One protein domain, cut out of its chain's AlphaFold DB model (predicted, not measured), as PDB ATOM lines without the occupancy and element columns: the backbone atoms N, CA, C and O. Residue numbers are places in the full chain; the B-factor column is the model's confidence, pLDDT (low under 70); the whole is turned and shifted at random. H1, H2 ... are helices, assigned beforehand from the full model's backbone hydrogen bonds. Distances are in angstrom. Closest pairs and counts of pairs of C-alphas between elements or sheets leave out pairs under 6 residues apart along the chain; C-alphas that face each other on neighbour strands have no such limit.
ATOM      1  N   ASP A  12     -47.853  32.302   8.823       79.94
ATOM      2  CA  ASP A  12     -46.741  31.388   9.074       79.94
ATOM      3  C   ASP A  12     -47.117  29.945   8.708       79.94
ATOM      4  O   ASP A  12     -46.335  29.252   8.051       79.94
ATOM      5  N   ARG A  13     -48.364  29.525   8.978       82.75
ATOM      6  CA  ARG A  13     -48.895  28.229   8.507       82.75
ATOM      7  C   ARG A  13     -48.938  28.134   6.987       82.75
ATOM      8  O   ARG A  13     -48.544  27.112   6.427       82.75
ATOM      9  N   PHE A  14     -49.369  29.198   6.309       86.19
ATOM     10  CA  PHE A  14     -49.381  29.234   4.849       86.19
ATOM     11  C   PHE A  14     -47.969  29.148   4.255       86.19
ATOM     12  O   PHE A  14     -47.746  28.405   3.295       86.19
ATOM     13  N   ASP A  15     -47.003  29.891   4.805       86.50
ATOM     14  CA  ASP A  15     -45.620  29.851   4.322       86.50
ATOM     15  C   ASP A  15     -44.980  28.476   4.572       86.50
ATOM     16  O   ASP A  15     -44.349  27.918   3.667       86.50
ATOM     17  N   ALA A  16     -45.229  27.879   5.742       86.94
ATOM     18  CA  ALA A  16     -44.810  26.521   6.072       86.94
ATOM     19  C   ALA A  16     -45.413  25.487   5.108       86.94
ATOM     20  O   ALA A  16     -44.676  24.700   4.509       86.94
ATOM     21  N   ALA A  17     -46.726  25.537   4.866       89.50
ATOM     22  CA  ALA A  17     -47.400  24.665   3.910       89.50
ATOM     23  C   ALA A  17     -46.822  24.822   2.493       89.50
ATOM     24  O   ALA A  17     -46.516  23.831   1.824       89.50
ATOM     25  N   ARG A  18     -46.576  26.061   2.044       89.31
ATOM     26  CA  ARG A  18     -45.966  26.328   0.733       89.31
ATOM     27  C   ARG A  18     -44.591  25.670   0.606       89.31
ATOM     28  O   ARG A  18     -44.337  25.007  -0.400       89.31
ATOM     29  N   ARG A  19     -43.707  25.845   1.594       86.88
ATOM     30  CA  ARG A  19     -42.352  25.261   1.576       86.88
ATOM     31  C   ARG A  19     -42.398  23.737   1.574       86.88
ATOM     32  O   ARG A  19     -41.746  23.119   0.735       86.88
ATOM     33  N   THR A  20     -43.208  23.147   2.451       87.06
ATOM     34  CA  THR A  20     -43.360  21.691   2.557       87.06
ATOM     35  C   THR A  20     -43.872  21.082   1.258       87.06
ATOM     36  O   THR A  20     -43.336  20.073   0.796       87.06
ATOM     37  N   ALA A  21     -44.879  21.694   0.630       86.50
ATOM     38  CA  ALA A  21     -45.435  21.188  -0.617       86.50
ATOM     39  C   ALA A  21     -44.435  21.287  -1.783       86.50
ATOM     40  O   ALA A  21     -44.308  20.335  -2.552       86.50
ATOM     41  N   LEU A  22     -43.688  22.395  -1.882       84.19
ATOM     42  CA  LEU A  22     -42.645  22.574  -2.900       84.19
ATOM     43  C   LEU A  22     -41.508  21.559  -2.744       84.19
ATOM     44  O   LEU A  22     -41.092  20.965  -3.735       84.19
ATOM     45  N   GLN A  23     -41.061  21.304  -1.512       82.38
ATOM     46  CA  GLN A  23     -40.011  20.320  -1.244       82.38
ATOM     47  C   GLN A  23     -40.395  18.910  -1.720       82.38
ATOM     48  O   GLN A  23     -39.534  18.177  -2.192       82.38
ATOM     49  N   HIS A  24     -41.682  18.555  -1.658       82.44
ATOM     50  CA  HIS A  24     -42.176  17.243  -2.083       82.44
ATOM     51  C   HIS A  24     -42.493  17.111  -3.582       82.44
ATOM     52  O   HIS A  24     -42.786  16.005  -4.038       82.44
ATOM     53  N   VAL A  25     -42.488  18.204  -4.355       77.56
ATOM     54  CA  VAL A  25     -42.743  18.160  -5.809       77.56
ATOM     55  C   VAL A  25     -41.477  17.949  -6.622       77.56
ATOM     56  O   VAL A  25     -41.522  17.230  -7.614       77.56
ATOM     57  N   ASP A  26     -40.339  18.475  -6.177       67.50
ATOM     58  CA  ASP A  26     -39.034  18.265  -6.821       67.50
ATOM     59  C   ASP A  26     -38.455  16.847  -6.536       67.50
ATOM     60  O   ASP A  26     -37.247  16.649  -6.491       67.50
ATOM     61  N   GLY A  27     -39.313  15.843  -6.291       65.06
ATOM     62  CA  GLY A  27     -38.914  14.477  -5.914       65.06
ATOM     63  C   GLY A  27     -38.347  14.353  -4.495       65.06
ATOM     64  O   GLY A  27     -37.909  13.276  -4.097       65.06
ATOM     65  N   GLY A  28     -38.360  15.444  -3.725       67.88
ATOM     66  CA  GLY A  28     -37.840  15.471  -2.369       67.88
ATOM     67  C   GLY A  28     -38.717  14.685  -1.400       67.88
ATOM     68  O   GLY A  28     -39.944  14.787  -1.382       67.88
ATOM     69  N   THR A  29     -38.065  13.905  -0.550       73.69
ATOM     70  CA  THR A  29     -38.674  13.272   0.616       73.69
ATOM     71  C   THR A  29     -38.181  13.975   1.870       73.69
ATOM     72  O   THR A  29     -36.991  14.268   1.986       73.69
ATOM     73  N   CYS A  30     -39.062  14.228   2.832       77.69
ATOM     74  CA  CYS A  30     -38.638  14.602   4.178       77.69
ATOM     75  C   CYS A  30     -38.395  13.351   5.038       77.69
ATOM     76  O   CYS A  30     -38.795  12.244   4.682       77.69
ATOM     77  N   TRP A  31     -37.793  13.535   6.215       72.75
ATOM     78  CA  TRP A  31     -37.532  12.456   7.181       72.75
ATOM     79  C   TRP A  31     -38.802  11.735   7.670       72.75
ATOM     80  O   TRP A  31     -38.717  10.633   8.200       72.75
ATOM     81  N   HIS A  32     -39.979  12.336   7.473       73.44
ATOM     82  CA  HIS A  32     -41.278  11.752   7.819       73.44
ATOM     83  C   HIS A  32     -41.973  11.049   6.642       73.44
ATOM     84  O   HIS A  32     -43.116  10.612   6.779       73.44
ATOM     85  N   CYS A  33     -41.333  10.954   5.472       81.19
ATOM     86  CA  CYS A  33     -41.858  10.179   4.354       81.19
ATOM     87  C   CYS A  33     -41.744   8.680   4.651       81.19
ATOM     88  O   CYS A  33     -40.641   8.151   4.765       81.19
ATOM     89  N   ILE A  34     -42.878   7.982   4.711       76.44
ATOM     90  CA  ILE A  34     -42.936   6.529   4.899       76.44
ATOM     91  C   ILE A  34     -43.747   5.930   3.748       76.44
ATOM     92  O   ILE A  34     -44.896   6.308   3.511       76.44
ATOM     93  N   GLY A  35     -43.134   5.012   2.992       71.81
ATOM     94  CA  GLY A  35     -43.816   4.265   1.926       71.81
ATOM     95  C   GLY A  35     -44.407   5.134   0.807       71.81
ATOM     96  O   GLY A  35     -45.450   4.798   0.262       71.81
ATOM     97  N   GLY A  36     -43.790   6.281   0.500       69.50
ATOM     98  CA  GLY A  36     -44.289   7.221  -0.516       69.50
ATOM     99  C   GLY A  36     -45.396   8.164  -0.029       69.50
ATOM    100  O   GLY A  36     -45.833   9.037  -0.779       69.50
ATOM    101  N   THR A  37     -45.809   8.050   1.234       74.50
ATOM    102  CA  THR A  37     -46.761   8.966   1.875       74.50
ATOM    103  C   THR A  37     -46.060   9.856   2.893       74.50
ATOM    104  O   THR A  37     -45.092   9.456   3.536       74.50
ATOM    105  N   CYS A  38     -46.522  11.099   3.019       84.31
ATOM    106  CA  CYS A  38     -45.997  12.041   3.998       84.31
ATOM    107  C   CYS A  38     -47.138  12.857   4.592       84.31
ATOM    108  O   CYS A  38     -47.767  13.646   3.888       84.31
ATOM    109  N   SER A  39     -47.357  12.713   5.897       84.19
ATOM    110  CA  SER A  39     -48.398  13.446   6.623       84.19
ATOM    111  C   SER A  39     -48.202  14.961   6.538       84.19
ATOM    112  O   SER A  39     -49.178  15.693   6.422       84.19
ATOM    113  N   GLN A  40     -46.951  15.438   6.513       84.56
ATOM    114  CA  GLN A  40     -46.653  16.867   6.356       84.56
ATOM    115  C   GLN A  40     -47.002  17.372   4.955       84.56
ATOM    116  O   GLN A  40     -47.530  18.471   4.814       84.56
ATOM    117  N   ARG A  41     -46.753  16.568   3.913       85.25
ATOM    118  CA  ARG A  41     -47.183  16.888   2.547       85.25
ATOM    119  C   ARG A  41     -48.705  16.929   2.458       85.25
ATOM    120  O   ARG A  41     -49.236  17.858   1.862       85.25
ATOM    121  N   THR A  42     -49.392  15.953   3.048       86.38
ATOM    122  CA  THR A  42     -50.860  15.916   3.079       86.38
ATOM    123  C   THR A  42     -51.419  17.155   3.768       86.38
ATOM    124  O   THR A  42     -52.197  17.880   3.154       86.38
ATOM    125  N   TRP A  43     -50.940  17.463   4.977       88.62
ATOM    126  CA  TRP A  43     -51.308  18.681   5.700       88.62
ATOM    127  C   TRP A  43     -51.049  19.942   4.867       88.62
ATOM    128  O   TRP A  43     -51.925  20.790   4.736       88.62
ATOM    129  N   ALA A  44     -49.877  20.050   4.238       89.62
ATOM    130  CA  ALA A  44     -49.522  21.207   3.427       89.62
ATOM    131  C   ALA A  44     -50.463  21.394   2.227       89.62
ATOM    132  O   ALA A  44     -50.860  22.516   1.919       89.62
ATOM    133  N   LEU A  45     -50.842  20.308   1.548       87.75
ATOM    134  CA  LEU A  45     -51.803  20.371   0.446       87.75
ATOM    135  C   LEU A  45     -53.183  20.818   0.939       87.75
ATOM    136  O   LEU A  45     -53.790  21.685   0.314       87.75
ATOM    137  N   GLU A  46     -53.654  20.279   2.063       90.06
ATOM    138  CA  GLU A  46     -54.920  20.689   2.678       90.06
ATOM    139  C   GLU A  46     -54.903  22.167   3.082       90.06
ATOM    140  O   GLU A  46     -55.825  22.906   2.738       90.06
ATOM    141  N   GLU A  47     -53.841  22.642   3.728       90.06
ATOM    142  CA  GLU A  47     -53.724  24.039   4.146       90.06
ATOM    143  C   GLU A  47     -53.704  24.982   2.930       90.06
ATOM    144  O   GLU A  47     -54.419  25.985   2.884       90.06
ATOM    145  N   LEU A  48     -52.983  24.619   1.864       89.44
ATOM    146  CA  LEU A  48     -52.986  25.381   0.614       89.44
ATOM    147  C   LEU A  48     -54.372  25.426  -0.052       89.44
ATOM    148  O   LEU A  48     -54.692  26.425  -0.694       89.44
ATOM    149  N   THR A  49     -55.221  24.403   0.099       88.50
ATOM    150  CA  THR A  49     -56.604  24.478  -0.419       88.50
ATOM    151  C   THR A  49     -57.484  25.457   0.355       88.50
ATOM    152  O   THR A  49     -58.423  26.008  -0.219       88.50
ATOM    153  N   ARG A  50     -57.173  25.706   1.632       86.44
ATOM    154  CA  ARG A  50     -57.928  26.609   2.514       86.44
ATOM    155  C   ARG A  50     -57.552  28.077   2.318       86.44
ATOM    156  O   ARG A  50     -58.348  28.956   2.639       86.44
ATOM    157  N   HIS A  51     -56.372  28.354   1.762       83.31
ATOM    158  CA  HIS A  51     -55.896  29.713   1.523       83.31
ATOM    159  C   HIS A  51     -56.183  30.208   0.092       83.31
ATOM    160  O   HIS A  51     -55.848  29.522  -0.877       83.31
ATOM    161  N   PRO A  52     -56.673  31.453  -0.088       81.12
ATOM    162  CA  PRO A  52     -56.932  32.018  -1.418       81.12
ATOM    163  C   PRO A  52     -55.663  32.109  -2.285       81.12
ATOM    164  O   PRO A  52     -55.721  31.917  -3.499       81.12
ATOM    165  N   GLY A  53     -54.494  32.323  -1.671       83.56
ATOM    166  CA  GLY A  53     -53.197  32.294  -2.359       83.56
ATOM    167  C   GLY A  53     -52.671  30.887  -2.672       83.56
ATOM    168  O   GLY A  53     -51.774  30.737  -3.500       83.56
ATOM    169  N   GLY A  54     -53.214  29.841  -2.045       85.50
ATOM    170  CA  GLY A  54     -52.690  28.483  -2.177       85.50
ATOM    171  C   GLY A  54     -53.057  27.809  -3.494       85.50
ATOM    172  O   GLY A  54     -52.313  26.955  -3.967       85.50
ATOM    173  N   ARG A  55     -54.111  28.267  -4.180       85.25
ATOM    174  CA  ARG A  55     -54.485  27.740  -5.501       85.25
ATOM    175  C   ARG A  55     -53.408  27.972  -6.565       85.25
ATOM    176  O   ARG A  55     -53.152  27.078  -7.359       85.25
ATOM    177  N   GLN A  56     -52.718  29.116  -6.517       85.62
ATOM    178  CA  GLN A  56     -51.563  29.396  -7.384       85.62
ATOM    179  C   GLN A  56     -50.371  28.486  -7.067       85.62
ATOM    180  O   GLN A  56     -49.616  28.107  -7.958       85.62
ATOM    181  N   VAL A  57     -50.186  28.132  -5.791       85.81
ATOM    182  CA  VAL A  57     -49.142  27.189  -5.379       85.81
ATOM    183  C   VAL A  57     -49.480  25.799  -5.905       85.81
ATOM    184  O   VAL A  57     -48.654  25.201  -6.581       85.81
ATOM    185  N   LEU A  58     -50.703  25.313  -5.678       86.06
ATOM    186  CA  LEU A  58     -51.165  24.010  -6.163       86.06
ATOM    187  C   LEU A  58     -51.057  23.880  -7.690       86.06
ATOM    188  O   LEU A  58     -50.683  22.821  -8.183       86.06
ATOM    189  N   ASP A  59     -51.330  24.952  -8.434       85.06
ATOM    190  CA  ASP A  59     -51.165  24.986  -9.889       85.06
ATOM    191  C   ASP A  59     -49.692  24.818 -10.319       85.06
ATOM    192  O   ASP A  59     -49.362  23.966 -11.151       85.06
ATOM    193  N   LYS A  60     -48.771  25.520  -9.641       81.56
ATOM    194  CA  LYS A  60     -47.319  25.351  -9.835       81.56
ATOM    195  C   LYS A  60     -46.822  23.950  -9.480       81.56
ATOM    196  O   LYS A  60     -45.852  23.499 -10.073       81.56
ATOM    197  N   LEU A  61     -47.458  23.277  -8.519       79.44
ATOM    198  CA  LEU A  61     -47.123  21.902  -8.125       79.44
ATOM    199  C   LEU A  61     -47.624  20.862  -9.139       79.44
ATOM    200  O   LEU A  61     -47.034  19.793  -9.256       79.44
ATOM    201  N   ARG A  62     -48.726  21.154  -9.844       76.88
ATOM    202  CA  ARG A  62     -49.293  20.293 -10.898       76.88
ATOM    203  C   ARG A  62     -48.566  20.435 -12.220       76.88
ATOM    204  O   ARG A  62     -48.548  19.491 -13.004       76.88
ATOM    205  N   THR A  63     -48.001  21.609 -12.467       69.06
ATOM    206  CA  THR A  63     -47.137  21.821 -13.618       69.06
ATOM    207  C   THR A  63     -45.844  21.053 -13.363       69.06
ATOM    208  O   THR A  63     -45.118  21.412 -12.432       69.06
TER     209      THR A  63
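This is residues 12 to 63 of the 77 residues of an uncharacterized protein of Micromonospora sp. MH33 (UniProt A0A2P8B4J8). Two helices, H1 and H2, cross as an X near their middles, and a shorter third helix, H3, turns back from the end of H2 to make a V with it and runs nearly in line with the direction of H1. A long loop, residues 26 to 38, joins H1 to H2 and makes one end of the longest axis. The printed part has 52 residues with three named helices, in the order H1, H2, H3, and no named strand; the class is all helix. The whole is compact, with a radius of gyration of the C-alphas of 10.3 A and spans of 31 by 23 by 13 A.

Find C-alpha 12 at (-46.741, 31.388, 9.074); from there H1, residues 12 to 25, runs 20.3 A to C-alpha 25. After the loop, look at C-alpha 39 at (-48.398, 13.446, 6.623), where H2, residues 39 to 50, begins its 16.8 A. H3, residues 54 to 62, covers 12.4 A and ends at C-alpha 62 at (-49.293, 20.293, -10.898).

Look first at the C-alphas of Ala 17 and Ala 44, 4.1 A apart, the closest of H1 and H2, which touch. These two run opposite ways at a steep tilt of 59 degrees. H2 touches H3 with residues 45 to 49 alone, closest at the C-alphas of Leu 48 and Gly 54, 4.2 A apart; they run opposite ways at a steep tilt of 53 degrees. H1 and H3 touch, closest at the C-alphas of Val 25 and Leu 61, 6.2 A apart, and run the same way at a shallow tilt of 8 degrees. In H1, H2 and H3 every O i to N i+4 pair is within hydrogen-bond range.

The two C-alphas farthest apart are those of Gly 35 and Pro 52, 30.9 A. The printed part has no cut. The link from H1 to H2 is long, with 13 residues; that from H2 to H3 is tight, with 3. In the B-factor column you find a mean pLDDT of 82.0 for the printed part of this model, with residues 26 to 28, 36 and 63 under 70.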